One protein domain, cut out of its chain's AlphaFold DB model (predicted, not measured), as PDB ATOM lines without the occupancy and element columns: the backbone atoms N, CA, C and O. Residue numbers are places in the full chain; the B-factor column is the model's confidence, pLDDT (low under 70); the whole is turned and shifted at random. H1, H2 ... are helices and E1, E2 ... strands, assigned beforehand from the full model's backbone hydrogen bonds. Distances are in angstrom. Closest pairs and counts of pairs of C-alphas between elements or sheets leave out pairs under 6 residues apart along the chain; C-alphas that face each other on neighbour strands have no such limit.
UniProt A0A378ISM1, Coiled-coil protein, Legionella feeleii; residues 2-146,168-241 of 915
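What this domain is: This is residues 2 to 146 and 168 to 241 of the 915 residues of the protein "Coiled-coil protein" of Legionella feeleii (UniProt A0A378ISM1). The model has two halves: in one, a strongly twisted sheet of five strands, E6, E5, E4, E1 and E7, has the small hairpin E2 and E3 near one end of E6; in the other, the hairpin E9 and E10 and the strand E11, which pairs with E8, pack on the helix H4. E7 runs on into E8 and so joins the halves, and the short helix H5 lies between them, touching H4 and grazing the five-stranded sheet. The printed part has 219 residues with five named helices and eleven named strands, in the order E1 E2 E3 E4 E5 H1 E6 H2 E7 E8 H3 E9 E10 E11 H4 H5. The four sheets are antiparallel and the class is mixed, helices and strands, with 95 residues, under half, in named elements. The whole is compact, with a radius of gyration of the C-alphas of 17.8 A and spans of 52 by 52 by 34 A.

How they stand to each other: After residues 2 to 26, which have no named element, comes E1, residues 27 to 31, an inner strand of the largest sheet. Its neighbours are E4, residues 51 to 56, with N 29 and O 52 at 2.9 A, and the edge strand E7, residues 108 to 110, with N 30 and O 109 at 2.8 A. E4 forms a hairpin with E5, residues 67 to 75, where N 53 and O 71 are 2.8 A apart. E5 is the neighbour of the edge strand E6, residues 91 to 100, with N 94 and O 72 at 2.7 A; E6 bends by 64 degrees at residue 94. E2, residues 35 to 38, and E3, residues 43 to 46, form a hairpin with N 44 and O 37 at 2.8 A; the closest C-alphas of E2 and E6 are those of Val 37 and Tyr 99, 6.4 A apart. H1, residues 85 to 89, is not on the five-stranded sheet, and H2, residues 104 to 107, only grazes it. E7 runs on at 71 degrees into E8, residues 112 to 116, whose antiparallel neighbour is E11, residues 192 to 196, with N 115 and O 193 at 2.8 A. E9, residues 171 to 177, and E10, residues 184 to 190, form a hairpin with N 174 and O 187 at 2.8 A; E10 runs on into E11 at 60 degrees. Residues 21 to 22 pair in parallel with residues 187 to 188 of E10. The closest C-alphas of E11 and H4, residues 207 to 217, are those of Val 193 and His 210, 5.8 A apart; for E10 and H4 they are Lys 187 and Ala 215, 6.5 A. H4 touches H5, residues 231 to 234, at the C-alphas of Ala 217 and Ile 231, 5.4 A apart. H3, residues 141 to 146, is close to H4 but not clearly touching, at 7.9 A between the C-alphas of Leu 143 and Glu 213. In H3 and H4 every O i to N i+4 pair is within hydrogen-bond range; H1 has 0 of 1, with 1 of 2 O i to N i+3 pairs, and H2 and H5 are too short for an O i to N i+4 pair.

Where its parts are: E1 begins at C-alpha 27 at (47.705, 33.917, -29.138). The longer elements, from first to last C-alpha, are E5 at 25.0 A, E6 at 24.5 A, E10 at 19.8 A, E9 at 19.3 A, E4 at 16.0 A and H4 at 15.8 A. H4 begins at C-alpha 207 at (31.686, 30.674, -37.923), and H5 ends at C-alpha 234 at (50.700, 36.163, -40.232).

The domain as a whole: The C-alphas farthest apart are those of Gly 42 and Pro 125, 56.7 A. Residues 147 to 167 are not printed, and C-alphas 146 and 168 are 28.8 A apart across the cut. The links E8 to H3 and H4 to H5 are long. The mean pLDDT of the printed part is 86.9, and residues 2 to 19 are under 70.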
ATOM      1  N   PRO A   2      40.176   1.505 -33.193       26.00
ATOM      2  CA  PRO A   2      40.086   1.672 -34.653       26.00
ATOM      3  C   PRO A   2      40.699   3.026 -35.076       26.00
ATOM      4  O   PRO A   2      40.286   4.070 -34.591       26.00
ATOM      5  N   ARG A   3      41.833   3.124 -35.788       23.11
ATOM      6  CA  ARG A   3      42.160   2.778 -37.193       23.11
ATOM      7  C   ARG A   3      41.242   3.412 -38.243       23.11
ATOM      8  O   ARG A   3      40.387   2.787 -38.858       23.11
ATOM      9  N   THR A   4      41.556   4.684 -38.448       32.03
ATOM     10  CA  THR A   4      41.276   5.563 -39.576       32.03
ATOM     11  C   THR A   4      41.523   4.990 -40.956       32.03
ATOM     12  O   THR A   4      42.491   4.256 -41.149       32.03
ATOM     13  N   ARG A   5      40.744   5.477 -41.934       28.95
ATOM     14  CA  ARG A   5      41.174   5.676 -43.331       28.95
ATOM     15  C   ARG A   5      40.148   6.511 -44.089       28.95
ATOM     16  O   ARG A   5      38.985   6.131 -44.064       28.95
ATOM     17  N   VAL A   6      40.636   7.569 -44.744       31.66
ATOM     18  CA  VAL A   6      39.872   8.613 -45.438       31.66
ATOM     19  C   VAL A   6      40.322   8.839 -46.896       31.66
ATOM     20  O   VAL A   6      41.513   8.666 -47.180       31.66
ATOM     21  N   LYS A   7      39.410   9.240 -47.801       39.09
ATOM     22  CA  LYS A   7      39.609   9.510 -49.245       39.09
ATOM     23  C   LYS A   7      39.525  11.004 -49.613       39.09
ATOM     24  O   LYS A   7      39.240  11.858 -48.781       39.09
ATOM     25  N   LYS A   8      39.841  11.301 -50.879       37.81
ATOM     26  CA  LYS A   8      40.217  12.614 -51.410       37.81
ATOM     27  C   LYS A   8      39.279  13.162 -52.492       37.81
ATOM     28  O   LYS A   8      38.703  12.398 -53.249       37.81
ATOM     29  N   GLY A   9      39.290  14.493 -52.623       33.75
ATOM     30  CA  GLY A   9      38.934  15.256 -53.827       33.75
ATOM     31  C   GLY A   9      38.019  16.449 -53.550       33.75
ATOM     32  O   GLY A   9      38.398  17.579 -53.841       33.75
ATOM     33  N   GLY A  10      36.883  16.215 -52.897       39.81
ATOM     34  CA  GLY A  10      36.161  17.226 -52.114       39.81
ATOM     35  C   GLY A  10      36.573  17.084 -50.650       39.81
ATOM     36  O   GLY A  10      37.111  16.038 -50.278       39.81
ATOM     37  N   LEU A  11      36.412  18.105 -49.805       45.78
ATOM     38  CA  LEU A  11      36.752  17.922 -48.397       45.78
ATOM     39  C   LEU A  11      35.851  16.867 -47.755       45.78
ATOM     40  O   LEU A  11      34.712  17.131 -47.408       45.78
ATOM     41  N   HIS A  12      36.408  15.680 -47.580       48.72
ATOM     42  CA  HIS A  12      35.951  14.666 -46.649       48.72
ATOM     43  C   HIS A  12      37.199  13.970 -46.126       48.72
ATOM     44  O   HIS A  12      37.367  12.789 -46.368       48.72
ATOM     45  N   ILE A  13      38.107  14.722 -45.479       48.62
ATOM     46  CA  ILE A  13      39.278  14.187 -44.767       48.62
ATOM     47  C   ILE A  13      38.970  14.125 -43.268       48.62
ATOM     48  O   ILE A  13      38.720  15.158 -42.653       48.62
ATOM     49  N   SER A  14      38.992  12.927 -42.677       45.62
ATOM     50  CA  SER A  14      38.756  12.720 -41.248       45.62
ATOM     51  C   SER A  14      39.863  13.380 -40.452       45.62
ATOM     52  O   SER A  14      41.045  13.274 -40.789       45.62
ATOM     53  N   ALA A  15      39.454  13.967 -39.334       49.00
ATOM     54  CA  ALA A  15      40.284  14.490 -38.261       49.00
ATOM     55  C   ALA A  15      41.532  13.645 -37.919       49.00
ATOM     56  O   ALA A  15      42.523  14.177 -37.428       49.00
ATOM     57  N   THR A  16      41.489  12.334 -38.130       48.41
ATOM     58  CA  THR A  16      42.487  11.360 -37.665       48.41
ATOM     59  C   THR A  16      43.451  10.875 -38.770       48.41
ATOM     60  O   THR A  16      44.228   9.941 -38.543       48.41
ATOM     61  N   ASP A  17      43.410  11.467 -39.971       53.25
ATOM     62  CA  ASP A  17      44.383  11.209 -41.046       53.25
ATOM     63  C   ASP A  17      45.754  11.814 -40.690       53.25
ATOM     64  O   ASP A  17      45.865  13.001 -40.402       53.25
ATOM     65  N   LYS A  18      46.818  11.000 -40.745       56.50
ATOM     66  CA  LYS A  18      48.192  11.402 -40.382       56.50
ATOM     67  C   LYS A  18      48.770  12.530 -41.247       56.50
ATOM     68  O   LYS A  18      49.776  13.115 -40.865       56.50
ATOM     69  N   ARG A  19      48.187  12.795 -42.418       57.56
ATOM     70  CA  ARG A  19      48.605  13.878 -43.330       57.56
ATOM     71  C   ARG A  19      47.940  15.210 -43.005       57.56
ATOM     72  O   ARG A  19      48.345  16.231 -43.553       57.56
ATOM     73  N   VAL A  20      46.907  15.195 -42.168       72.62
ATOM     74  CA  VAL A  20      46.265  16.412 -41.693       72.62
ATOM     75  C   VAL A  20      47.046  16.892 -40.490       72.62
ATOM     76  O   VAL A  20      46.973  16.323 -39.402       72.62
ATOM     77  N   GLU A  21      47.815  17.948 -40.704       84.44
ATOM     78  CA  GLU A  21      48.567  18.566 -39.629       84.44
ATOM     79  C   GLU A  21      47.583  19.232 -38.666       84.44
ATOM     80  O   GLU A  21      46.847  20.155 -39.041       84.44
ATOM     81  N   ARG A  22      47.551  18.750 -37.421       89.81
ATOM     82  CA  ARG A  22      46.844  19.434 -36.345       89.81
ATOM     83  C   ARG A  22      47.715  20.583 -35.864       89.81
ATOM     84  O   ARG A  22      48.814  20.366 -35.365       89.81
ATOM     85  N   VAL A  23      47.215  21.801 -36.021       93.44
ATOM     86  CA  VAL A  23      47.931  23.019 -35.647       93.44
ATOM     87  C   VAL A  23      47.110  23.764 -34.607       93.44
ATOM     88  O   VAL A  23      45.897  23.916 -34.750       93.44
ATOM     89  N   PHE A  24      47.780  24.249 -33.566       94.06
ATOM     90  CA  PHE A  24      47.197  25.131 -32.560       94.06
ATOM     91  C   PHE A  24      47.737  26.538 -32.795       94.06
ATOM     92  O   PHE A  24      48.901  26.788 -32.470       94.06
ATOM     93  N   PRO A  25      46.957  27.448 -33.404       95.25
ATOM     94  CA  PRO A  25      47.416  28.809 -33.617       95.25
ATOM     95  C   PRO A  25      47.757  29.498 -32.291       95.25
ATOM     96  O   PRO A  25      47.063  29.326 -31.289       95.25
ATOM     97  N   GLY A  26      48.831  30.281 -32.289       95.75
ATOM     98  CA  GLY A  26      49.263  31.043 -31.130       95.75
ATOM     99  C   GLY A  26      48.411  32.282 -30.884       95.75
ATOM    100  O   GLY A  26      47.780  32.815 -31.798       95.75
ATOM    101  N   VAL A  27      48.436  32.740 -29.635       96.38
ATOM    102  CA  VAL A  27      47.705  33.917 -29.138       96.38
ATOM    103  C   VAL A  27      48.643  34.851 -28.381       96.38
ATOM    104  O   VAL A  27      49.669  34.405 -27.853       96.38
ATOM    105  N   ARG A  28      48.319  36.146 -28.312       96.50
ATOM    106  CA  ARG A  28      49.125  37.102 -27.542       96.50
ATOM    107  C   ARG A  28      48.935  36.954 -26.038       96.50
ATOM    108  O   ARG A  28      47.850  36.674 -25.524       96.50
ATOM    109  N   GLY A  29      50.028  37.205 -25.332       95.88
ATOM    110  CA  GLY A  29      50.081  37.245 -23.887       95.88
ATOM    111  C   GLY A  29      51.384  37.849 -23.377       95.88
ATOM    112  O   GLY A  29      52.105  38.577 -24.068       95.88
ATOM    113  N   SER A  30      51.705  37.518 -22.135       96.81
ATOM    114  CA  SER A  30      52.940  37.910 -21.467       96.81
ATOM    115  C   SER A  30      53.428  36.830 -20.506       96.81
ATOM    116  O   SER A  30      52.674  35.948 -20.089       96.81
ATOM    117  N   LEU A  31      54.707  36.902 -20.146       96.38
ATOM    118  CA  LEU A  31      55.293  36.024 -19.138       96.38
ATOM    119  C   LEU A  31      54.884  36.455 -17.719       96.38
ATOM    120  O   LEU A  31      55.146  37.585 -17.303       96.38
ATOM    121  N   SER A  32      54.310  35.541 -16.940       94.44
ATOM    122  CA  SER A  32      53.949  35.758 -15.528       94.44
ATOM    123  C   SER A  32      55.151  35.631 -14.575       94.44
ATOM    124  O   SER A  32      55.124  36.169 -13.462       94.44
ATOM    125  N   GLN A  33      56.230  34.995 -15.038       93.12
ATOM    126  CA  GLN A  33      57.515  34.823 -14.352       93.12
ATOM    127  C   GLN A  33      58.682  34.874 -15.349       93.12
ATOM    128  O   GLN A  33      58.461  34.755 -16.552       93.12
ATOM    129  N   SER A  34      59.914  35.073 -14.874       93.75
ATOM    130  CA  SER A  34      61.088  34.951 -15.746       93.75
ATOM    131  C   SER A  34      61.308  33.488 -16.127       93.75
ATOM    132  O   SER A  34      61.195  32.612 -15.271       93.75
ATOM    133  N   ILE A  35      61.640  33.227 -17.389       93.06
ATOM    134  CA  ILE A  35      61.942  31.881 -17.895       93.06
ATOM    135  C   ILE A  35      63.294  31.879 -18.600       93.06
ATOM    136  O   ILE A  35      63.715  32.893 -19.154       93.06
ATOM    137  N   THR A  36      63.968  30.734 -18.605       92.00
ATOM    138  CA  THR A  36      65.194  30.536 -19.386       92.00
ATOM    139  C   THR A  36      64.868  29.712 -20.624       92.00
ATOM    140  O   THR A  36      64.270  28.643 -20.513       92.00
ATOM    141  N   VAL A  37      65.248  30.213 -21.796       90.56
ATOM    142  CA  VAL A  37      65.062  29.556 -23.098       90.56
ATOM    143  C   VAL A  37      66.406  29.398 -23.799       90.56
ATOM    144  O   VAL A  37      67.325  30.170 -23.548       90.56
ATOM    145  N   ASP A  38      66.538  28.418 -24.684       85.00
ATOM    146  CA  ASP A  38      67.745  28.252 -25.497       85.00
ATOM    147  C   ASP A  38      67.565  28.925 -26.866       85.00
ATOM    148  O   ASP A  38      66.536  28.757 -27.525       85.00
ATOM    149  N   ASN A  39      68.566  29.695 -27.294       82.62
ATOM    150  CA  ASN A  39      68.610  30.337 -28.610       82.62
ATOM    151  C   ASN A  39      69.567  29.637 -29.600       82.62
ATOM    152  O   ASN A  39      69.888  30.201 -30.649       82.62
ATOM    153  N   GLY A  40      70.073  28.449 -29.250       78.12
ATOM    154  CA  GLY A  40      71.066  27.687 -30.013       78.12
ATOM    155  C   GLY A  40      72.512  28.162 -29.820       78.12
ATOM    156  O   GLY A  40      73.437  27.555 -30.356       78.12
ATOM    157  N   LYS A  41      72.727  29.245 -29.062       79.94
ATOM    158  CA  LYS A  41      74.043  29.784 -28.668       79.94
ATOM    159  C   LYS A  41      74.228  29.817 -27.146       79.94
ATOM    160  O   LYS A  41      75.267  30.284 -26.681       79.94
ATOM    161  N   GLY A  42      73.245  29.339 -26.383       80.12
ATOM    162  CA  GLY A  42      73.245  29.322 -24.924       80.12
ATOM    163  C   GLY A  42      71.921  29.808 -24.318       80.12
ATOM    164  O   GLY A  42      71.039  30.298 -25.030       80.12
ATOM    165  N   PRO A  43      71.778  29.691 -22.988       87.69
ATOM    166  CA  PRO A  43      70.570  30.098 -22.286       87.69
ATOM    167  C   PRO A  43      70.374  31.620 -22.338       87.69
ATOM    168  O   PRO A  43      71.288  32.398 -22.066       87.69
ATOM    169  N   VAL A  44      69.148  32.035 -22.640       90.56
ATOM    170  CA  VAL A  44      68.667  33.416 -22.617       90.56
ATOM    171  C   VAL A  44      67.561  33.518 -21.574       90.56
ATOM    172  O   VAL A  44      66.581  32.776 -21.623       90.56
ATOM    173  N   GLU A  45      67.695  34.453 -20.638       93.75
ATOM    174  CA  GLU A  45      66.633  34.758 -19.681       93.75
ATOM    175  C   GLU A  45      65.630  35.744 -20.299       93.75
ATOM    176  O   GLU A  45      65.975  36.879 -20.644       93.75
ATOM    177  N   LEU A  46      64.369  35.328 -20.408       94.44
ATOM    178  CA  LEU A  46      63.246  36.200 -20.734       94.44
ATOM    179  C   LEU A  46      62.582  36.653 -19.435       94.44
ATOM    180  O   LEU A  46      62.130  35.834 -18.638       94.44
ATOM    181  N   LYS A  47      62.514  37.968 -19.216       95.69
ATOM    182  CA  LYS A  47      62.033  38.544 -17.953       95.69
ATOM    183  C   LYS A  47      60.516  38.432 -17.810       95.69
ATOM    184  O   LYS A  47      59.783  38.542 -18.798       95.69
ATOM    185  N   LYS A  48      60.035  38.341 -16.566       96.25
ATOM    186  CA  LYS A  48      58.617  38.559 -16.232       96.25
ATOM    187  C   LYS A  48      58.081  39.833 -16.903       96.25
ATOM    188  O   LYS A  48      58.733  40.874 -16.877       96.25
ATOM    189  N   GLY A  49      56.881  39.750 -17.470       95.56
ATOM    190  CA  GLY A  49      56.208  40.835 -18.184       95.56
ATOM    191  C   GLY A  49      56.569  40.945 -19.668       95.56
ATOM    192  O   GLY A  49      55.926  41.717 -20.374       95.56
ATOM    193  N   THR A  50      57.542  40.170 -20.168       96.94
ATOM    194  CA  THR A  50      57.862  40.143 -21.606       96.94
ATOM    195  C   THR A  50      56.634  39.716 -22.407       96.94
ATOM    196  O   THR A  50      56.020  38.691 -22.102       96.94
ATOM    197  N   ARG A  51      56.282  40.505 -23.424       97.56
ATOM    198  CA  ARG A  51      55.172  40.256 -24.351       97.56
ATOM    199  C   ARG A  51      55.545  39.134 -25.312       97.56
ATOM    200  O   ARG A  51      56.626  39.158 -25.910       97.56
ATOM    201  N   VAL A  52      54.669  38.145 -25.434       97.19
ATOM    202  CA  VAL A  52      54.934  36.931 -26.209       97.19
ATOM    203  C   VAL A  52      53.687  36.424 -26.925       97.19
ATOM    204  O   VAL A  52      52.581  36.496 -26.396       97.19
ATOM    205  N   ILE A  53      53.869  35.888 -28.127       97.38
ATOM    206  CA  ILE A  53      52.894  35.019 -28.783       97.38
ATOM    207  C   ILE A  53      53.151  33.608 -28.273       97.38
ATOM    208  O   ILE A  53      54.283  33.126 -28.342       97.38
ATOM    209  N   ILE A  54      52.111  32.962 -27.759       96.25
ATOM    210  CA  ILE A  54      52.175  31.646 -27.127       96.25
ATOM    211  C   ILE A  54      51.455  30.664 -28.045       96.25
ATOM    212  O   ILE A  54      50.227  30.672 -28.126       96.25
ATOM    213  N   GLN A  55      52.221  29.834 -28.750       96.00
ATOM    214  CA  GLN A  55      51.706  28.813 -29.656       96.00
ATOM    215  C   GLN A  55      51.912  27.418 -29.046       96.00
ATOM    216  O   GLN A  55      53.057  26.980 -28.915       96.00
ATOM    217  N   PRO A  56      50.848  26.686 -28.692       94.31
ATOM    218  CA  PRO A  56      50.976  25.298 -28.261       94.31
ATOM    219  C   PRO A  56      51.428  24.383 -29.412       94.31
ATOM    220  O   PRO A  56      51.033  24.585 -30.559       94.31
ATOM    221  N   LEU A  57      52.245  23.366 -29.117       93.00
ATOM    222  CA  LEU A  57      52.801  22.465 -30.141       93.00
ATOM    223  C   LEU A  57      52.266  21.029 -30.084       93.00
ATOM    224  O   LEU A  57      52.308  20.347 -31.101       93.00
ATOM    225  N   ASN A  58      51.787  20.558 -28.928       90.69
ATOM    226  CA  ASN A  58      51.417  19.149 -28.723       90.69
ATOM    227  C   ASN A  58      50.229  18.957 -27.757       90.69
ATOM    228  O   ASN A  58      50.188  17.987 -27.004       90.69
ATOM    229  N   LEU A  59      49.240  19.864 -27.764       85.69
ATOM    230  CA  LEU A  59      48.051  19.747 -26.894       85.69
ATOM    231  C   LEU A  59      47.201  18.496 -27.167       85.69
ATOM    232  O   LEU A  59      46.366  18.119 -26.350       85.69
ATOM    233  N   ASP A  60      47.373  17.867 -28.323       83.69
ATOM    234  CA  ASP A  60      46.716  16.625 -28.712       83.69
ATOM    235  C   ASP A  60      47.423  15.356 -28.230       83.69
ATOM    236  O   ASP A  60      46.859  14.270 -28.373       83.69
ATOM    237  N   VAL A  61      48.612  15.481 -27.638       86.50
ATOM    238  CA  VAL A  61      49.401  14.358 -27.126       86.50
ATOM    239  C   VAL A  61      49.565  14.512 -25.608       86.50
ATOM    240  O   VAL A  61      50.637  14.875 -25.136       86.50
ATOM    241  N   PRO A  62      48.518  14.230 -24.805       78.56
ATOM    242  CA  PRO A  62      48.505  14.527 -23.366       78.56
ATOM    243  C   PRO A  62      49.541  13.736 -22.548       78.56
ATOM    244  O   PRO A  62      49.771  14.051 -21.386       78.56
ATOM    245  N   ASN A  63      50.153  12.710 -23.146       86.25
ATOM    246  CA  ASN A  63      51.208  11.906 -22.529       86.25
ATOM    247  C   ASN A  63      52.616  12.501 -22.731       86.25
ATOM    248  O   ASN A  63      53.571  11.991 -22.150       86.25
ATOM    249  N   GLU A  64      52.765  13.529 -23.570       88.69
ATOM    250  CA  GLU A  64      54.010  14.287 -23.708       88.69
ATOM    251  C   GLU A  64      53.993  15.519 -22.799       88.69
ATOM    252  O   GLU A  64      52.941  16.109 -22.548       88.69
ATOM    253  N   GLU A  65      55.170  15.960 -22.347       89.12
ATOM    254  CA  GLU A  65      55.271  17.249 -21.663       89.12
ATOM    255  C   GLU A  65      54.788  18.382 -22.588       89.12
ATOM    256  O   GLU A  65      55.177  18.414 -23.766       89.12
ATOM    257  N   PRO A  66      53.961  19.325 -22.097       91.75
ATOM    258  CA  PRO A  66      53.454  20.403 -22.932       91.75
ATOM    259  C   PRO A  66      54.580  21.306 -23.437       91.75
ATOM    260  O   PRO A  66      55.378  21.853 -22.668       91.75
ATOM    261  N   ARG A  67      54.616  21.484 -24.757       93.56
ATOM    262  CA  ARG A  67      55.591  22.308 -25.469       93.56
ATOM    263  C   ARG A  67      54.909  23.496 -26.118       93.56
ATOM    264  O   ARG A  67      53.840  23.385 -26.722       93.56
ATOM    265  N   PHE A  68      55.591  24.628 -26.052       94.25
ATOM    266  CA  PHE A  68      55.138  25.895 -26.596       94.25
ATOM    267  C   PHE A  68      56.227  26.498 -27.474       94.25
ATOM    268  O   PHE A  68      57.411  26.468 -27.134       94.25
ATOM    269  N   LYS A  69      55.824  27.084 -28.596       95.19
ATOM    270  CA  LYS A  69      56.634  28.036 -29.349       95.19
ATOM    271  C   LYS A  69      56.264  29.435 -28.866       95.19
ATOM    272  O   LYS A  69      55.097  29.818 -28.888       95.19
ATOM    273  N   ILE A  70      57.261  30.165 -28.383       95.50
ATOM    274  CA  ILE A  70      57.125  31.497 -27.803       95.50
ATOM    275  C   ILE A  70      57.833  32.483 -28.725       95.50
ATOM    276  O   ILE A  70      59.046  32.386 -28.899       95.50
ATOM    277  N   THR A  71      57.105  33.445 -29.287       95.94
ATOM    278  CA  THR A  71      57.698  34.545 -30.070       95.94
ATOM    279  C   THR A  71      57.581  35.842 -29.285       95.94
ATOM    280  O   THR A  71      56.473  36.310 -29.038       95.94
ATOM    281  N   CYS A  72      58.704  36.440 -28.892       96.31
ATOM    282  CA  CYS A  72      58.703  37.764 -28.271       96.31
ATOM    283  C   CYS A  72      58.192  38.814 -29.259       96.31
ATOM    284  O   CYS A  72      58.488  38.735 -30.451       96.31
ATOM    285  N   PHE A  73      57.470  39.821 -28.775       96.38
ATOM    286  CA  PHE A  73      57.056  40.944 -29.612       96.38
ATOM    287  C   PHE A  73      56.976  42.249 -28.817       96.38
ATOM    288  O   PHE A  73      57.026  42.255 -27.590       96.38
ATOM    289  N   SER A  74      56.845  43.359 -29.533       94.94
ATOM    290  CA  SER A  74      56.450  44.662 -28.988       94.94
ATOM    291  C   SER A  74      55.385  45.281 -29.886       94.94
ATOM    292  O   SER A  74      55.286  44.896 -31.051       94.94
ATOM    293  N   ASP A  75      54.571  46.190 -29.361       92.25
ATOM    294  CA  ASP A  75      53.509  46.823 -30.149       92.25
ATOM    295  C   ASP A  75      54.118  47.802 -31.173       92.25
ATOM    296  O   ASP A  75      55.016  48.583 -30.839       92.25
ATOM    297  N   ASN A  76      53.642  47.769 -32.423       90.81
ATOM    298  CA  ASN A  76      54.119  48.662 -33.483       90.81
ATOM    299  C   ASN A  76      53.328  49.979 -33.488       90.81
ATOM    300  O   ASN A  76      52.465  50.224 -34.326       90.81
ATOM    301  N   THR A  77      53.634  50.870 -32.548       85.56
ATOM    302  CA  THR A  77      52.931  52.161 -32.434       85.56
ATOM    303  C   THR A  77      53.141  53.091 -33.632       85.56
ATOM    304  O   THR A  77      52.380  54.041 -33.796       85.56
ATOM    305  N   ALA A  78      54.145  52.832 -34.480       83.19
ATOM    306  CA  ALA A  78      54.419  53.626 -35.673       83.19
ATOM    307  C   ALA A  78      53.478  53.303 -36.847       83.19
ATOM    308  O   ALA A  78      53.253  54.176 -37.685       83.19
ATOM    309  N   SER A  79      52.930  52.082 -36.918       80.44
ATOM    310  CA  SER A  79      51.958  51.697 -37.953       80.44
ATOM    311  C   SER A  79      50.505  51.978 -37.559       80.44
ATOM    312  O   SER A  79      49.627  51.929 -38.418       80.44
ATOM    313  N   ALA A  80      50.255  52.310 -36.290       79.88
ATOM    314  CA  ALA A  80      48.927  52.556 -35.748       79.88
ATOM    315  C   ALA A  80      48.258  53.797 -36.372       79.88
ATOM    316  O   ALA A  80      48.623  54.942 -36.094       79.88
ATOM    317  N   ASP A  81      47.200  53.571 -37.147       80.38
ATOM    318  CA  ASP A  81      46.332  54.599 -37.720       80.38
ATOM    319  C   ASP A  81      44.962  54.557 -37.031       80.38
ATOM    320  O   ASP A  81      44.280  53.532 -37.020       80.38
ATOM    321  N   LYS A  82      44.533  55.676 -36.432       78.12
ATOM    322  CA  LYS A  82      43.244  55.752 -35.717       78.12
ATOM    323  C   LYS A  82      42.040  55.505 -36.627       78.12
ATOM    324  O   LYS A  82      40.960  55.207 -36.123       78.12
ATOM    325  N   SER A  83      42.209  55.672 -37.937       76.12
ATOM    326  CA  SER A  83      41.174  55.381 -38.925       76.12
ATOM    327  C   SER A  83      41.078  53.894 -39.279       76.12
ATOM    328  O   SER A  83      40.069  53.516 -39.866       76.12
ATOM    329  N   LEU A  84      42.062  53.071 -38.886       82.88
ATOM    330  CA  LEU A  84      42.156  51.629 -39.141       82.88
ATOM    331  C   LEU A  84      42.233  50.852 -37.812       82.88
ATOM    332  O   LEU A  84      43.328  50.714 -37.248       82.88
ATOM    333  N   PRO A  85      41.103  50.342 -37.286       81.75
ATOM    334  CA  PRO A  85      41.073  49.565 -36.043       81.75
ATOM    335  C   PRO A  85      42.078  48.405 -36.007       81.75
ATOM    336  O   PRO A  85      42.650  48.113 -34.958       81.75
ATOM    337  N   GLU A  86      42.322  47.769 -37.150       84.56
ATOM    338  CA  GLU A  86      43.217  46.626 -37.292       84.56
ATOM    339  C   GLU A  86      44.703  46.968 -37.116       84.56
ATOM    340  O   GLU A  86      45.455  46.191 -36.526       84.56
ATOM    341  N   SER A  87      45.125  48.158 -37.550       85.06
ATOM    342  CA  SER A  87      46.529  48.598 -37.477       85.06
ATOM    343  C   SER A  87      47.002  48.822 -36.038       85.06
ATOM    344  O   SER A  87      48.192  48.756 -35.743       85.06
ATOM    345  N   GLN A  88      46.063  49.027 -35.107       85.75
ATOM    346  CA  GLN A  88      46.347  49.185 -33.678       85.75
ATOM    347  C   GLN A  88      46.918  47.907 -33.047       85.75
ATOM    348  O   GLN A  88      47.420  47.940 -31.924       85.75
ATOM    349  N   ARG A  89      46.806  46.770 -33.745       88.75
ATOM    350  CA  ARG A  89      47.233  45.453 -33.269       88.75
ATOM    351  C   ARG A  89      48.518  44.961 -33.931       88.75
ATOM    352  O   ARG A  89      48.922  43.843 -33.605       88.75
ATOM    353  N   ASP A  90      49.145  45.762 -34.792       91.94
ATOM    354  CA  ASP A  90      50.431  45.441 -35.412       91.94
ATOM    355  C   ASP A  90      51.547  45.308 -34.366       91.94
ATOM    356  O   ASP A  90      51.552  45.945 -33.306       91.94
ATOM    357  N   ILE A  91      52.530  44.472 -34.684       93.56
ATOM    358  CA  ILE A  91      53.626  44.101 -33.798       93.56
ATOM    359  C   ILE A  91      54.982  44.195 -34.498       93.56
ATOM    360  O   ILE A  91      55.130  43.963 -35.698       93.56
ATOM    361  N   VAL A  92      56.018  44.448 -33.706       94.06
ATOM    362  CA  VAL A  92      57.411  44.212 -34.083       94.06
ATOM    363  C   VAL A  92      57.839  42.887 -33.459       94.06
ATOM    364  O   VAL A  92      57.923  42.768 -32.232       94.06
ATOM    365  N   ARG A  93      58.075  41.874 -34.301       92.88
ATOM    366  CA  ARG A  93      58.481  40.525 -33.871       92.88
ATOM    367  C   ARG A  93      59.941  40.518 -33.408       92.88
ATOM    368  O   ARG A  93      60.806  41.133 -34.024       92.88
ATOM    369  N   GLY A  94      60.198  39.798 -32.322       91.75
ATOM    370  CA  GLY A  94      61.518  39.534 -31.757       91.75
ATOM    371  C   GLY A  94      61.924  38.067 -31.910       91.75
ATOM    372  O   GLY A  94      61.517  37.386 -32.848       91.75
ATOM    373  N   GLY A  95      62.748  37.578 -30.978       91.19
ATOM    374  CA  GLY A  95      63.221  36.191 -30.983       91.19
ATOM    375  C   GLY A  95      62.104  35.169 -30.752       91.19
ATOM    376  O   GLY A  95      61.176  35.414 -29.979       91.19
ATOM    377  N   THR A  96      62.228  34.013 -31.404       93.31
ATOM    378  CA  THR A  96      61.321  32.868 -31.268       93.31
ATOM    379  C   THR A  96      62.050  31.691 -30.635       93.31
ATOM    380  O   THR A  96      63.157  31.357 -31.053       93.31
ATOM    381  N   TYR A  97      61.411  31.039 -29.667       93.38
ATOM    382  CA  TYR A  97      62.003  29.984 -28.846       93.38
ATOM    383  C   TYR A  97      61.021  28.832 -28.620       93.38
ATOM    384  O   TYR A  97      59.806  29.022 -28.687       93.38
ATOM    385  N   THR A  98      61.540  27.648 -28.303       92.75
ATOM    386  CA  THR A  98      60.739  26.530 -27.784       92.75
ATOM    387  C   THR A  98      60.891  26.461 -26.270       92.75
ATOM    388  O   THR A  98      61.998  26.580 -25.750       92.75
ATOM    389  N   TYR A  99      59.779  26.275 -25.565       91.81
ATOM    390  CA  TYR A  99      59.733  26.194 -24.111       91.81
ATOM    391  C   TYR A  99      58.810  25.061 -23.668       91.81
ATOM    392  O   TYR A  99      57.729  24.881 -24.232       91.81
ATOM    393  N   THR A 100      59.227  24.320 -22.647       91.62
ATOM    394  CA  THR A 100      58.485  23.183 -22.093       91.62
ATOM    395  C   THR A 100      58.086  23.509 -20.663       91.62
ATOM    396  O   THR A 100      58.919  23.956 -19.876       91.62
ATOM    397  N   THR A 101      56.814  23.316 -20.323       87.31
ATOM    398  CA  THR A 101      56.328  23.477 -18.947       87.31
ATOM    399  C   THR A 101      55.073  22.648 -18.724       87.31
ATOM    400  O   THR A 101      54.192  22.597 -19.578       87.31
ATOM    401  N   THR A 102      54.967  22.024 -17.553       82.62
ATOM    402  CA  THR A 102      53.751  21.335 -17.103       82.62
ATOM    403  C   THR A 102      52.747  22.285 -16.444       82.62
ATOM    404  O   THR A 102      51.580  21.928 -16.303       82.62
ATOM    405  N   ASP A 103      53.167  23.505 -16.095       83.00
ATOM    406  CA  ASP A 103      52.349  24.524 -15.433       83.00
ATOM    407  C   ASP A 103      52.284  25.800 -16.288       83.00
ATOM    408  O   ASP A 103      52.956  26.809 -16.052       83.00
ATOM    409  N   SER A 104      51.513  25.728 -17.373       81.56
ATOM    410  CA  SER A 104      51.382  26.828 -18.334       81.56
ATOM    411  C   SER A 104      50.630  28.033 -17.759       81.56
ATOM    412  O   SER A 104      50.935  29.166 -18.131       81.56
ATOM    413  N   THR A 105      49.692  27.818 -16.832       79.62
ATOM    414  CA  THR A 105      48.880  28.880 -16.217       79.62
ATOM    415  C   THR A 105      49.676  29.727 -15.228       79.62
ATOM    416  O   THR A 105      49.403  30.922 -15.110       79.62
ATOM    417  N   SER A 106      50.693  29.170 -14.560       84.31
ATOM    418  CA  SER A 106      51.624  29.980 -13.761       84.31
ATOM    419  C   SER A 106      52.689  30.685 -14.606       84.31
ATOM    420  O   SER A 106      53.199  31.734 -14.204       84.31
ATOM    421  N   CYS A 107      53.012  30.153 -15.791       89.12
ATOM    422  CA  CYS A 107      54.024  30.718 -16.688       89.12
ATOM    423  C   CYS A 107      53.498  31.860 -17.562       89.12
ATOM    424  O   CYS A 107      54.222  32.833 -17.793       89.12
ATOM    425  N   PHE A 108      52.262  31.757 -18.047       94.12
ATOM    426  CA  PHE A 108      51.711  32.665 -19.048       94.12
ATOM    427  C   PHE A 108      50.484  33.413 -18.544       94.12
ATOM    428  O   PHE A 108      49.608  32.857 -17.886       94.12
ATOM    429  N   ARG A 109      50.392  34.684 -18.930       94.75
ATOM    430  CA  ARG A 109      49.166  35.473 -18.873       94.75
ATOM    431  C   ARG A 109      48.691  35.709 -20.299       94.75
ATOM    432  O   ARG A 109      49.395  36.352 -21.070       94.75
ATOM    433  N   PHE A 110      47.510  35.207 -20.630       93.88
ATOM    434  CA  PHE A 110      46.909  35.346 -21.953       93.88
ATOM    435  C   PHE A 110      46.106  36.645 -22.050       93.88
ATOM    436  O   PHE A 110      45.321  36.954 -21.152       93.88
ATOM    437  N   ASP A 111      46.304  37.395 -23.133       94.25
ATOM    438  CA  ASP A 111      45.474  38.563 -23.464       94.25
ATOM    439  C   ASP A 111      44.394  38.208 -24.487       94.25
ATOM    440  O   ASP A 111      43.347  38.850 -24.541       94.25
ATOM    441  N   GLU A 112      44.657  37.165 -25.273       95.94
ATOM    442  CA  GLU A 112      43.776  36.601 -26.283       95.94
ATOM    443  C   GLU A 112      43.564  35.108 -26.025       95.94
ATOM    444  O   GLU A 112      44.430  34.425 -25.470       95.94
ATOM    445  N   HIS A 113      42.426  34.579 -26.462       94.56
ATOM    446  CA  HIS A 113      42.133  33.151 -26.409       94.56
ATOM    447  C   HIS A 113      41.197  32.739 -27.545       94.56
ATOM    448  O   HIS A 113      40.465  33.557 -28.094       94.56
ATOM    449  N   TYR A 114      41.222  31.454 -27.893       94.94
ATOM    450  CA  TYR A 114      40.250  30.857 -28.802       94.94
ATOM    451  C   TYR A 114      39.073  30.304 -27.993       94.94
ATOM    452  O   TYR A 114      39.238  29.344 -27.239       94.94
ATOM    453  N   GLU A 115      37.893  30.895 -28.157       95.81
ATOM    454  CA  GLU A 115      36.638  30.413 -27.586       95.81
ATOM    455  C   GLU A 115      36.019  29.370 -28.525       95.81
ATOM    456  O   GLU A 115      35.685  29.650 -29.677       95.81
ATOM    457  N   ARG A 116      35.922  28.122 -28.056       93.81
ATOM    458  CA  ARG A 116      35.408  27.005 -28.857       93.81
ATOM    459  C   ARG A 116      33.919  27.196 -29.139       93.81
ATOM    460  O   ARG A 116      33.147  27.425 -28.217       93.81
ATOM    461  N   SER A 117      33.521  26.969 -30.388       92.50
ATOM    462  CA  SER A 117      32.120  26.981 -30.805       92.50
ATOM    463  C   SER A 117      31.668  25.603 -31.293       92.50
ATOM    464  O   SER A 117      32.445  24.825 -31.858       92.50
ATOM    465  N   VAL A 118      30.395  25.298 -31.043       89.44
ATOM    466  CA  VAL A 118      29.682  24.114 -31.555       89.44
ATOM    467  C   VAL A 118      28.639  24.484 -32.611       89.44
ATOM    468  O   VAL A 118      27.911  23.614 -33.079       89.44
ATOM    469  N   GLU A 119      28.547  25.765 -32.974       92.19
ATOM    470  CA  GLU A 119      27.634  26.239 -34.011       92.19
ATOM    471  C   GLU A 119      27.990  25.642 -35.377       92.19
ATOM    472  O   GLU A 119      29.129  25.235 -35.626       92.19
ATOM    473  N   SER A 120      27.009  25.590 -36.281       92.44
ATOM    474  CA  SER A 120      27.258  25.192 -37.668       92.44
ATOM    475  C   SER A 120      28.218  26.182 -38.326       92.44
ATOM    476  O   SER A 120      28.036  27.394 -38.205       92.44
ATOM    477  N   LEU A 121      29.201  25.680 -39.085       92.88
ATOM    478  CA  LEU A 121      30.051  26.541 -39.921       92.88
ATOM    479  C   LEU A 121      29.206  27.418 -40.857       92.88
ATOM    480  O   LEU A 121      29.497  28.602 -41.019       92.88
ATOM    481  N   PHE A 122      28.151  26.834 -41.432       94.06
ATOM    482  CA  PHE A 122      27.240  27.466 -42.384       94.06
ATOM    483  C   PHE A 122      25.818  27.431 -41.797       94.06
ATOM    484  O   PHE A 122      25.176  26.377 -41.848       94.06
ATOM    485  N   PRO A 123      25.342  28.520 -41.169       87.75
ATOM    486  CA  PRO A 123      24.099  28.503 -40.393       87.75
ATOM    487  C   PRO A 123      22.836  28.392 -41.260       87.75
ATOM    488  O   PRO A 123      21.892  27.713 -40.866       87.75
ATOM    489  N   ASP A 124      22.843  28.990 -42.455       87.62
ATOM    490  CA  ASP A 124      21.668  29.094 -43.327       87.62
ATOM    491  C   ASP A 124      21.913  28.495 -44.724       87.62
ATOM    492  O   ASP A 124      23.054  28.474 -45.197       87.62
ATOM    493  N   PRO A 125      20.862  28.100 -45.472       79.81
ATOM    494  CA  PRO A 125      20.999  27.630 -46.857       79.81
ATOM    495  C   PRO A 125      21.679  28.641 -47.798       79.81
ATOM    496  O   PRO A 125      22.343  28.245 -48.755       79.81
ATOM    497  N   GLY A 126      21.516  29.942 -47.518       84.75
ATOM    498  CA  GLY A 126      22.150  31.041 -48.255       84.75
ATOM    499  C   GLY A 126      23.593  31.349 -47.837       84.75
ATOM    500  O   GLY A 126      24.275  32.079 -48.550       84.75
ATOM    501  N   SER A 127      24.072  30.793 -46.720       90.56
ATOM    502  CA  SER A 127      25.493  30.797 -46.342       90.56
ATOM    503  C   SER A 127      26.276  29.904 -47.311       90.56
ATOM    504  O   SER A 127      25.651  28.988 -47.831       90.56
ATOM    505  N   PRO A 128      27.583  30.078 -47.577       95.38
ATOM    506  CA  PRO A 128      28.358  31.273 -47.285       95.38
ATOM    507  C   PRO A 128      27.914  32.442 -48.174       95.38
ATOM    508  O   PRO A 128      27.647  32.264 -49.363       95.38
ATOM    509  N   SER A 129      27.864  33.646 -47.603       95.19
ATOM    510  CA  SER A 129      27.451  34.857 -48.320       95.19
ATOM    511  C   SER A 129      28.318  36.073 -47.989       95.19
ATOM    512  O   SER A 129      28.997  36.136 -46.964       95.19
ATOM    513  N   LEU A 130      28.282  37.086 -48.862       95.00
ATOM    514  CA  LEU A 130      29.053  38.318 -48.671       95.00
ATOM    515  C   LEU A 130      28.673  39.064 -47.382       95.00
ATOM    516  O   LEU A 130      29.513  39.779 -46.848       95.00
ATOM    517  N   SER A 131      27.444  38.946 -46.875       93.00
ATOM    518  CA  SER A 131      26.985  39.687 -45.684       93.00
ATOM    519  C   SER A 131      27.536  39.131 -44.363       93.00
ATOM    520  O   SER A 131      27.460  39.804 -43.329       93.00
ATOM    521  N   GLU A 132      28.110  37.927 -44.398       95.69
ATOM    522  CA  GLU A 132      28.700  37.250 -43.242       95.69
ATOM    523  C   GLU A 132      30.139  37.700 -42.966       95.69
ATOM    524  O   GLU A 132      30.642  37.508 -41.860       95.69
ATOM    525  N   ILE A 133      30.797  38.337 -43.941       96.62
ATOM    526  CA  ILE A 133      32.203  38.738 -43.853       96.62
ATOM    527  C   ILE A 133      32.313  40.204 -43.426       96.62
ATOM    528  O   ILE A 133      32.246  41.095 -44.270       96.62
ATOM    529  N   ASN A 134      32.527  40.472 -42.136       94.81
ATOM    530  CA  ASN A 134      32.857  41.816 -41.655       94.81
ATOM    531  C   ASN A 134      34.161  41.776 -40.861       94.81
ATOM    532  O   ASN A 134      34.212  41.223 -39.763       94.81
ATOM    533  N   GLN A 135      35.210  42.347 -41.443       93.50
ATOM    534  CA  GLN A 135      36.489  42.518 -40.764       93.50
ATOM    535  C   GLN A 135      36.291  43.292 -39.455       93.50
ATOM    536  O   GLN A 135      35.478  44.218 -39.388       93.50
ATOM    537  N   GLY A 136      37.039  42.909 -38.426       91.62
ATOM    538  CA  GLY A 136      37.134  43.665 -37.183       91.62
ATOM    539  C   GLY A 136      38.531  44.238 -37.006       91.62
ATOM    540  O   GLY A 136      39.002  45.049 -37.794       91.62
ATOM    541  N   GLN A 137      39.197  43.805 -35.948       91.88
ATOM    542  CA  GLN A 137      40.500  44.296 -35.524       91.88
ATOM    543  C   GLN A 137      41.669  43.472 -36.093       91.88
ATOM    544  O   GLN A 137      42.815  43.698 -35.712       91.88
ATOM    545  N   ILE A 138      41.407  42.493 -36.962       93.50
ATOM    546  CA  ILE A 138      42.446  41.687 -37.607       93.50
ATOM    547  C   ILE A 138      42.860  42.366 -38.929       93.50
ATOM    548  O   ILE A 138      41.985  42.736 -39.710       93.50
ATOM    549  N   PRO A 139      44.166  42.567 -39.200       92.00
ATOM    550  CA  PRO A 139      44.657  43.208 -40.429       92.00
ATOM    551  C   PRO A 139      44.700  42.263 -41.645       92.00
ATOM    552  O   PRO A 139      45.720  42.110 -42.316       92.00
ATOM    553  N   ASP A 140      43.580  41.615 -41.957       94.94
ATOM    554  CA  ASP A 140      43.468  40.563 -42.972       94.94
ATOM    555  C   ASP A 140      42.583  40.946 -44.176       94.94
ATOM    556  O   ASP A 140      42.137  40.084 -44.934       94.94
ATOM    557  N   CYS A 141      42.368  42.242 -44.426       95.50
ATOM    558  CA  CYS A 141      41.536  42.733 -45.532       95.50
ATOM    559  C   CYS A 141      41.858  42.089 -46.897       95.50
ATOM    560  O   CYS A 141      40.954  41.819 -47.687       95.50
ATOM    561  N   PHE A 142      43.131  41.779 -47.163       96.19
ATOM    562  CA  PHE A 142      43.596  41.096 -48.375       96.19
ATOM    563  C   PHE A 142      43.087  39.645 -48.496       96.19
ATOM    564  O   PHE A 142      42.791  39.172 -49.599       96.19
ATOM    565  N   LEU A 143      42.965  38.941 -47.367       97.62
ATOM    566  CA  LEU A 143      42.385  37.605 -47.284       97.62
ATOM    567  C   LEU A 143      40.879  37.686 -47.513       97.62
ATOM    568  O   LEU A 143      40.348  37.012 -48.396       97.62
ATOM    569  N   LEU A 144      40.203  38.565 -46.776       98.19
ATOM    570  CA  LEU A 144      38.752  38.723 -46.848       98.19
ATOM    571  C   LEU A 144      38.283  39.197 -48.229       98.19
ATOM    572  O   LEU A 144      37.275  38.697 -48.730       98.19
ATOM    573  N   ALA A 145      39.024  40.099 -48.880       98.31
ATOM    574  CA  ALA A 145      38.752  40.505 -50.258       98.31
ATOM    575  C   ALA A 145      38.889  39.325 -51.237       98.31
ATOM    576  O   ALA A 145      38.075  39.155 -52.143       98.31
ATOM    577  N   SER A 146      39.872  38.447 -51.019       98.38
ATOM    578  CA  SER A 146      40.039  37.234 -51.830       98.38
ATOM    579  C   SER A 146      38.891  36.239 -51.621       98.38
ATOM    580  O   SER A 146      38.383  35.680 -52.590       98.38
ATOM    581  N   ASN A 168      33.393  15.940 -35.498       80.31
ATOM    582  CA  ASN A 168      32.606  15.678 -34.281       80.31
ATOM    583  C   ASN A 168      33.381  15.861 -32.957       80.31
ATOM    584  O   ASN A 168      32.833  15.644 -31.883       80.31
ATOM    585  N   ASP A 169      34.650  16.267 -33.008       83.19
ATOM    586  CA  ASP A 169      35.496  16.513 -31.835       83.19
ATOM    587  C   ASP A 169      35.779  18.005 -31.582       83.19
ATOM    588  O   ASP A 169      36.622  18.354 -30.754       83.19
ATOM    589  N   GLY A 170      35.037  18.896 -32.256       87.88
ATOM    590  CA  GLY A 170      35.164  20.356 -32.145       87.88
ATOM    591  C   GLY A 170      36.404  20.935 -32.806       87.88
ATOM    592  O   GLY A 170      36.888  21.993 -32.404       87.88
ATOM    593  N   THR A 171      36.917  20.239 -33.813       91.81
ATOM    594  CA  THR A 171      37.913  20.769 -34.741       91.81
ATOM    595  C   THR A 171      37.317  20.880 -36.134       91.81
ATOM    596  O   THR A 171      36.367  20.172 -36.464       91.81
ATOM    597  N   THR A 172      37.900  21.720 -36.978       92.12
ATOM    598  CA  THR A 172      37.573  21.789 -38.402       92.12
ATOM    599  C   THR A 172      38.821  21.478 -39.212       92.12
ATOM    600  O   THR A 172      39.909  21.984 -38.922       92.12
ATOM    601  N   THR A 173      38.663  20.618 -40.212       90.06
ATOM    602  CA  THR A 173      39.682  20.379 -41.235       90.06
ATOM    603  C   THR A 173      39.449  21.366 -42.372       90.06
ATOM    604  O   THR A 173      38.314  21.514 -42.821       90.06
ATOM    605  N   VAL A 174      40.507  22.024 -42.845       91.12
ATOM    606  CA  VAL A 174      40.458  23.021 -43.922       91.12
ATOM    607  C   VAL A 174      41.459  22.661 -45.022       91.12
ATOM    608  O   VAL A 174      42.619  22.371 -44.721       91.12
ATOM    609  N   ARG A 175      41.031  22.680 -46.292       89.88
ATOM    610  CA  ARG A 175      41.919  22.608 -47.470       89.88
ATOM    611  C   ARG A 175      42.360  24.008 -47.843       89.88
ATOM    612  O   ARG A 175      41.533  24.857 -48.155       89.88
ATOM    613  N   LEU A 176      43.668  24.187 -47.865       92.19
ATOM    614  CA  LEU A 176      44.368  25.341 -48.406       92.19
ATOM    615  C   LEU A 176      45.339  24.839 -49.478       92.19
ATOM    616  O   LEU A 176      45.343  23.657 -49.821       92.19
ATOM    617  N   PHE A 177      46.173  25.723 -50.002       89.31
ATOM    618  CA  PHE A 177      47.155  25.405 -51.027       89.31
ATOM    619  C   PHE A 177      48.498  26.038 -50.684       89.31
ATOM    620  O   PHE A 177      48.570  27.148 -50.150       89.31
ATOM    621  N   ASN A 178      49.584  25.334 -50.987       87.75
ATOM    622  CA  ASN A 178      50.915  25.905 -50.861       87.75
ATOM    623  C   ASN A 178      51.081  27.016 -51.918       87.75
ATOM    624  O   ASN A 178      50.944  26.739 -53.105       87.75
ATOM    625  N   PRO A 179      51.410  28.266 -51.550       88.88
ATOM    626  CA  PRO A 179      51.460  29.369 -52.513       88.88
ATOM    627  C   PRO A 179      52.613  29.270 -53.528       88.88
ATOM    628  O   PRO A 179      52.613  30.017 -54.508       88.88
ATOM    629  N   LYS A 180      53.598  28.390 -53.291       87.25
ATOM    630  CA  LYS A 180      54.736  28.133 -54.188       87.25
ATOM    631  C   LYS A 180      54.450  26.986 -55.159       87.25
ATOM    632  O   LYS A 180      54.708  27.146 -56.345       87.25
ATOM    633  N   THR A 181      53.941  25.852 -54.666       82.75
ATOM    634  CA  THR A 181      53.683  24.656 -55.499       82.75
ATOM    635  C   THR A 181      52.261  24.594 -56.052       82.75
ATOM    636  O   THR A 181      52.019  23.868 -57.005       82.75
ATOM    637  N   LEU A 182      51.333  25.363 -55.471       81.31
ATOM    638  CA  LEU A 182      49.889  25.344 -55.737       81.31
ATOM    639  C   LEU A 182      49.203  24.011 -55.411       81.31
ATOM    640  O   LEU A 182      48.032  23.823 -55.726       81.31
ATOM    641  N   GLU A 183      49.899  23.105 -54.728       78.88
ATOM    642  CA  GLU A 183      49.350  21.821 -54.306       78.88
ATOM    643  C   GLU A 183      48.492  21.969 -53.040       78.88
ATOM    644  O   GLU A 183      48.797  22.803 -52.175       78.88
ATOM    645  N   PRO A 184      47.430  21.157 -52.891       79.12
ATOM    646  CA  PRO A 184      46.560  21.211 -51.725       79.12
ATOM    647  C   PRO A 184      47.275  20.752 -50.447       79.12
ATOM    648  O   PRO A 184      47.938  19.714 -50.418       79.12
ATOM    649  N   VAL A 185      47.050  21.486 -49.360       82.19
ATOM    650  CA  VAL A 185      47.482  21.159 -47.997       82.19
ATOM    651  C   VAL A 185      46.284  21.179 -47.053       82.19
ATOM    652  O   VAL A 185      45.348  21.958 -47.236       82.19
ATOM    653  N   TYR A 186      46.298  20.323 -46.034       86.44
ATOM    654  CA  TYR A 186      45.167  20.159 -45.122       86.44
ATOM    655  C   TYR A 186      45.580  20.480 -43.695       86.44
ATOM    656  O   TYR A 186      46.524  19.894 -43.163       86.44
ATOM    657  N   LYS A 187      44.852  21.411 -43.087       89.12
ATOM    658  CA  LYS A 187      45.123  21.924 -41.745       89.12
ATOM    659  C   LYS A 187      43.931  21.628 -40.858       89.12
ATOM    660  O   LYS A 187      42.794  21.908 -41.233       89.12
ATOM    661  N   ARG A 188      44.184  21.058 -39.686       91.44
ATOM    662  CA  ARG A 188      43.156  20.822 -38.674       91.44
ATOM    663  C   ARG A 188      43.370  21.764 -37.510       91.44
ATOM    664  O   ARG A 188      44.414  21.735 -36.864       91.44
ATOM    665  N   ILE A 189      42.350  22.559 -37.236       94.12
ATOM    666  CA  ILE A 189      42.359  23.584 -36.195       94.12
ATOM    667  C   ILE A 189      41.147  23.423 -35.286       94.12
ATOM    668  O   ILE A 189      40.165  22.775 -35.648       94.12
ATOM    669  N   THR A 190      41.200  24.005 -34.093       93.81
ATOM    670  CA  THR A 190      40.026  24.089 -33.217       93.81
ATOM    671  C   THR A 190      38.927  24.902 -33.900       93.81
ATOM    672  O   THR A 190      39.197  25.956 -34.469       93.81
ATOM    673  N   THR A 191      37.685  24.426 -33.829       95.44
ATOM    674  CA  THR A 191      36.515  25.191 -34.265       95.44
ATOM    675  C   THR A 191      36.225  26.257 -33.214       95.44
ATOM    676  O   THR A 191      35.624  25.967 -32.178       95.44
ATOM    677  N   ALA A 192      36.737  27.465 -33.425       95.38
ATOM    678  CA  ALA A 192      36.731  28.516 -32.419       95.38
ATOM    679  C   ALA A 192      36.741  29.917 -33.034       95.38
ATOM    680  O   ALA A 192      37.129  30.098 -34.190       95.38
ATOM    681  N   VAL A 193      36.367  30.894 -32.215       96.94
ATOM    682  CA  VAL A 193      36.489  32.328 -32.488       96.94
ATOM    683  C   VAL A 193      37.596  32.888 -31.598       96.94
ATOM    684  O   VAL A 193      37.717  32.499 -30.439       96.94
ATOM    685  N   ILE A 194      38.440  33.778 -32.123       96.12
ATOM    686  CA  ILE A 194      39.472  34.442 -31.317       96.12
ATOM    687  C   ILE A 194      38.893  35.667 -30.599       96.12
ATOM    688  O   ILE A 194      38.247  36.519 -31.212       96.12
ATOM    689  N   HIS A 195      39.133  35.746 -29.292       96.06
ATOM    690  CA  HIS A 195      38.646  36.790 -28.397       96.06
ATOM    691  C   HIS A 195      39.805  37.462 -27.664       96.06
ATOM    692  O   HIS A 195      40.818  36.825 -27.367       96.06
ATOM    693  N   ASP A 196      39.622  38.730 -27.306       93.81
ATOM    694  CA  ASP A 196      40.367  39.389 -26.237       93.81
ATOM    695  C   ASP A 196      39.437  39.797 -25.082       93.81
ATOM    696  O   ASP A 196      38.288  39.363 -24.995       93.81
ATOM    697  N   GLN A 197      39.936  40.629 -24.165       89.06
ATOM    698  CA  GLN A 197      39.166  41.115 -23.013       89.06
ATOM    699  C   GLN A 197      37.919  41.937 -23.395       89.06
ATOM    700  O   GLN A 197      37.036  42.113 -22.556       89.06
ATOM    701  N   SER A 198      37.842  42.441 -24.628       88.19
ATOM    702  CA  SER A 198      36.731  43.244 -25.152       88.19
ATOM    703  C   SER A 198      35.734  42.424 -25.982       88.19
ATOM    704  O   SER A 198      34.689  42.957 -26.352       88.19
ATOM    705  N   GLY A 199      36.029  41.151 -26.267       93.19
ATOM    706  CA  GLY A 199      35.186  40.250 -27.058       93.19
ATOM    707  C   GLY A 199      35.887  39.704 -28.304       93.19
ATOM    708  O   GLY A 199      37.115  39.667 -28.373       93.19
ATOM    709  N   ALA A 200      35.099  39.252 -29.283       94.12
ATOM    710  CA  ALA A 200      35.611  38.703 -30.537       94.12
ATOM    711  C   ALA A 200      36.424  39.746 -31.323       94.12
ATOM    712  O   ALA A 200      36.028  40.910 -31.428       94.12
ATOM    713  N   LEU A 201      37.551  39.325 -31.907       93.12
ATOM    714  CA  LEU A 201      38.411  40.242 -32.666       93.12
ATOM    715  C   LEU A 201      37.844  40.602 -34.043       93.12
ATOM    716  O   LEU A 201      38.136  41.686 -34.539       93.12
ATOM    717  N   SER A 202      37.038  39.730 -34.649       91.56
ATOM    718  CA  SER A 202      36.401  39.959 -35.955       91.56
ATOM    719  C   SER A 202      34.888  40.131 -35.811       91.56
ATOM    720  O   SER A 202      34.283  39.595 -34.888       91.56
ATOM    721  N   GLY A 203      34.265  40.857 -36.745       91.56
ATOM    722  CA  GLY A 203      32.819  41.123 -36.774       91.56
ATOM    723  C   GLY A 203      32.021  40.177 -37.681       91.56
ATOM    724  O   GLY A 203      30.930  40.533 -38.144       91.56
ATOM    725  N   HIS A 204      32.574  39.010 -38.022       95.38
ATOM    726  CA  HIS A 204      31.907  38.057 -38.906       95.38
ATOM    727  C   HIS A 204      30.603  37.544 -38.284       95.38
ATOM    728  O   HIS A 204      30.475  37.435 -37.068       95.38
ATOM    729  N   LYS A 205      29.614  37.246 -39.132       94.12
ATOM    730  CA  LYS A 205      28.296  36.747 -38.690       94.12
ATOM    731  C   LYS A 205      28.171  35.227 -38.765       94.12
ATOM    732  O   LYS A 205      27.143  34.692 -38.371       94.12
ATOM    733  N   ALA A 206      29.177  34.546 -39.313       95.81
ATOM    734  CA  ALA A 206      29.179  33.101 -39.476       95.81
ATOM    735  C   ALA A 206      30.549  32.511 -39.127       95.81
ATOM    736  O   ALA A 206      31.599  33.070 -39.459       95.81
ATOM    737  N   LEU A 207      30.516  31.345 -38.484       96.56
ATOM    738  CA  LEU A 207      31.686  30.674 -37.923       96.56
ATOM    739  C   LEU A 207      32.715  30.253 -38.981       96.56
ATOM    740  O   LEU A 207      33.915  30.244 -38.697       96.56
ATOM    741  N   TRP A 208      32.280  29.945 -40.206       97.19
ATOM    742  CA  TRP A 208      33.187  29.530 -41.279       97.19
ATOM    743  C   TRP A 208      34.278  30.564 -41.590       97.19
ATOM    744  O   TRP A 208      35.391  30.171 -41.936       97.19
ATOM    745  N   VAL A 209      33.999  31.867 -41.437       97.56
ATOM    746  CA  VAL A 209      34.984  32.920 -41.731       97.56
ATOM    747  C   VAL A 209      36.088  32.923 -40.674       97.56
ATOM    748  O   VAL A 209      37.262  32.864 -41.027       97.56
ATOM    749  N   HIS A 210      35.716  32.864 -39.391       97.56
ATOM    750  CA  HIS A 210      36.659  32.789 -38.266       97.56
ATOM    751  C   HIS A 210      37.571  31.560 -38.346       97.56
ATOM    752  O   HIS A 210      38.779  31.621 -38.088       97.56
ATOM    753  N   VAL A 211      36.988  30.421 -38.729       97.56
ATOM    754  CA  VAL A 211      37.731  29.179 -38.943       97.56
ATOM    755  C   VAL A 211      38.699  29.334 -40.115       97.56
ATOM    756  O   VAL A 211      39.853  28.924 -40.006       97.56
ATOM    757  N   LEU A 212      38.286  29.967 -41.215       97.75
ATOM    758  CA  LEU A 212      39.154  30.164 -42.374       97.75
ATOM    759  C   LEU A 212      40.304  31.153 -42.099       97.75
ATOM    760  O   LEU A 212      41.430  30.864 -42.503       97.75
ATOM    761  N   GLU A 213      40.075  32.248 -41.360       97.56
ATOM    762  CA  GLU A 213      41.134  33.159 -40.868       97.56
ATOM    763  C   GLU A 213      42.170  32.393 -40.026       97.56
ATOM    764  O   GLU A 213      43.382  32.465 -40.261       97.56
ATOM    765  N   SER A 214      41.682  31.595 -39.072       96.75
ATOM    766  CA  SER A 214      42.521  30.791 -38.178       96.75
ATOM    767  C   SER A 214      43.317  29.737 -38.947       96.75
ATOM    768  O   SER A 214      44.502  29.535 -38.682       96.75
ATOM    769  N   ALA A 215      42.692  29.082 -39.930       97.00
ATOM    770  CA  ALA A 215      43.345  28.088 -40.773       97.00
ATOM    771  C   ALA A 215      44.409  28.738 -41.659       97.00
ATOM    772  O   ALA A 215      45.511  28.200 -41.780       97.00
ATOM    773  N   TYR A 216      44.129  29.916 -42.220       97.38
ATOM    774  CA  TYR A 216      45.098  30.673 -43.006       97.38
ATOM    775  C   TYR A 216      46.350  31.009 -42.186       97.38
ATOM    776  O   TYR A 216      47.469  30.814 -42.663       97.38
ATOM    777  N   ALA A 217      46.190  31.413 -40.921       96.44
ATOM    778  CA  ALA A 217      47.319  31.687 -40.029       96.44
ATOM    779  C   ALA A 217      48.239  30.464 -39.807       96.44
ATOM    780  O   ALA A 217      49.426  30.609 -39.514       96.44
ATOM    781  N   THR A 218      47.743  29.238 -40.005       95.31
ATOM    782  CA  THR A 218      48.572  28.019 -39.910       95.31
ATOM    783  C   THR A 218      49.497  27.796 -41.104       95.31
ATOM    784  O   THR A 218      50.387  26.947 -41.036       95.31
ATOM    785  N   MET A 219      49.317  28.555 -42.190       93.56
ATOM    786  CA  MET A 219      50.198  28.504 -43.358       93.56
ATOM    787  C   MET A 219      51.546  29.167 -43.106       93.56
ATOM    788  O   MET A 219      52.446  28.998 -43.925       93.56
ATOM    789  N   GLN A 220      51.687  29.926 -42.007       91.75
ATOM    790  CA  GLN A 220      52.958  30.517 -41.573       91.75
ATOM    791  C   GLN A 220      53.633  31.378 -42.648       91.75
ATOM    792  O   GLN A 220      54.826  31.636 -42.576       91.75
ATOM    793  N   THR A 221      52.881  31.821 -43.654       87.50
ATOM    794  CA  THR A 221      53.417  32.497 -44.832       87.50
ATOM    795  C   THR A 221      53.035  33.964 -44.786       87.50
ATOM    796  O   THR A 221      51.849  34.298 -44.796       87.50
ATOM    797  N   ARG A 222      54.045  34.835 -44.799       85.19
ATOM    798  CA  ARG A 222      53.903  36.280 -44.971       85.19
ATOM    799  C   ARG A 222      54.619  36.721 -46.245       85.19
ATOM    800  O   ARG A 222      55.368  35.965 -46.859       85.19
ATOM    801  N   HIS A 223      54.377  37.958 -46.659       74.00
ATOM    802  CA  HIS A 223      54.978  38.530 -47.859       74.00
ATOM    803  C   HIS A 223      56.514  38.654 -47.797       74.00
ATOM    804  O   HIS A 223      57.151  38.729 -48.843       74.00
ATOM    805  N   ASP A 224      57.107  38.660 -46.601       77.44
ATOM    806  CA  ASP A 224      58.547  38.810 -46.371       77.44
ATOM    807  C   ASP A 224      59.226  37.552 -45.796       77.44
ATOM    808  O   ASP A 224      60.423  37.576 -45.510       77.44
ATOM    809  N   GLY A 225      58.493  36.444 -45.637       82.06
ATOM    810  CA  GLY A 225      59.056  35.181 -45.166       82.06
ATOM    811  C   GLY A 225      58.097  34.325 -44.346       82.06
ATOM    812  O   GLY A 225      56.895  34.584 -44.266       82.06
ATOM    813  N   GLU A 226      58.652  33.274 -43.746       86.56
ATOM    814  CA  GLU A 226      57.915  32.376 -42.858       86.56
ATOM    815  C   GLU A 226      57.881  32.902 -41.416       86.56
ATOM    816  O   GLU A 226      58.846  33.481 -40.908       86.56
ATOM    817  N   VAL A 227      56.754  32.695 -40.740       91.88
ATOM    818  CA  VAL A 227      56.478  33.204 -39.388       91.88
ATOM    819  C   VAL A 227      55.884  32.111 -38.487       91.88
ATOM    820  O   VAL A 227      55.667  30.982 -38.913       91.88
ATOM    821  N   ASP A 228      55.665  32.386 -37.197       91.25
ATOM    822  CA  ASP A 228      54.911  31.454 -36.342       91.25
ATOM    823  C   ASP A 228      53.430  31.384 -36.740       91.25
ATOM    824  O   ASP A 228      52.888  32.322 -37.322       91.25
ATOM    825  N   ALA A 229      52.778  30.254 -36.440       94.62
ATOM    826  CA  ALA A 229      51.371  30.071 -36.776       94.62
ATOM    827  C   ALA A 229      50.515  30.839 -35.771       94.62
ATOM    828  O   ALA A 229      50.090  30.285 -34.762       94.62
ATOM    829  N   SER A 230      50.288  32.122 -36.027       95.94
ATOM    830  CA  SER A 230      49.403  32.970 -35.235       95.94
ATOM    831  C   SER A 230      48.808  34.071 -36.103       95.94
ATOM    832  O   SER A 230      49.434  34.547 -37.052       95.94
ATOM    833  N   ILE A 231      47.595  34.496 -35.751       95.00
ATOM    834  CA  ILE A 231      46.906  35.614 -36.406       95.00
ATOM    835  C   ILE A 231      47.770  36.880 -36.310       95.00
ATOM    836  O   ILE A 231      47.988  37.557 -37.313       95.00
ATOM    837  N   SER A 232      48.347  37.153 -35.134       93.88
ATOM    838  CA  SER A 232      49.184  38.336 -34.913       93.88
ATOM    839  C   SER A 232      50.468  38.349 -35.734       93.88
ATOM    840  O   SER A 232      50.913  39.430 -36.089       93.88
ATOM    841  N   SER A 233      51.075  37.197 -36.042       93.94
ATOM    842  CA  SER A 233      52.288  37.153 -36.870       93.94
ATOM    843  C   SER A 233      51.986  37.139 -38.364       93.94
ATOM    844  O   SER A 233      52.674  37.821 -39.122       93.94
ATOM    845  N   VAL A 234      50.992  36.358 -38.802       95.06
ATOM    846  CA  VAL A 234      50.700  36.163 -40.232       95.06
ATOM    847  C   VAL A 234      50.062  37.395 -40.857       95.06
ATOM    848  O   VAL A 234      50.428  37.760 -41.972       95.06
ATOM    849  N   PHE A 235      49.150  38.054 -40.141       93.81
ATOM    850  CA  PHE A 235      48.454  39.234 -40.654       93.81
ATOM    851  C   PHE A 235      49.159  40.550 -40.319       93.81
ATOM    852  O   PHE A 235      48.738  41.588 -40.813       93.81
ATOM    853  N   ASN A 236      50.235  40.520 -39.525       91.00
ATOM    854  CA  ASN A 236      50.978  41.713 -39.122       91.00
ATOM    855  C   ASN A 236      51.297  42.622 -40.313       91.00
ATOM    856  O   ASN A 236      51.965  42.172 -41.255       91.00
ATOM    857  N   GLU A 237      50.900  43.894 -40.220       87.88
ATOM    858  CA  GLU A 237      51.099  44.912 -41.252       87.88
ATOM    859  C   GLU A 237      50.390  44.635 -42.601       87.88
ATOM    860  O   GLU A 237      50.649  45.307 -43.609       87.88
ATOM    861  N   GLY A 238      49.474  43.667 -42.628       89.19
ATOM    862  CA  GLY A 238      48.716  43.255 -43.802       89.19
ATOM    863  C   GLY A 238      49.442  42.264 -44.719       89.19
ATOM    864  O   GLY A 238      50.462  41.650 -44.392       89.19
ATOM    865  N   GLY A 239      48.891  42.090 -45.919       91.38
ATOM    866  CA  GLY A 239      49.365  41.116 -46.897       91.38
ATOM    867  C   GLY A 239      48.878  41.409 -48.313       91.38
ATOM    868  O   GLY A 239      48.318  42.466 -48.595       91.38
ATOM    869  N   PHE A 240      49.107  40.461 -49.222       92.56
ATOM    870  CA  PHE A 240      48.764  40.610 -50.635       92.56
ATOM    871  C   PHE A 240      47.642  39.659 -51.038       92.56
ATOM    872  O   PHE A 240      47.783  38.442 -50.880       92.56
ATOM    873  N   SER A 241      46.585  40.188 -51.667       95.06
ATOM    874  CA  SER A 241      45.467  39.384 -52.177       95.06
ATOM    875  C   SER A 241      45.949  38.297 -53.136       95.06
ATOM    876  O   SER A 241      45.491  37.169 -53.065       95.06
TER     877      SER A 241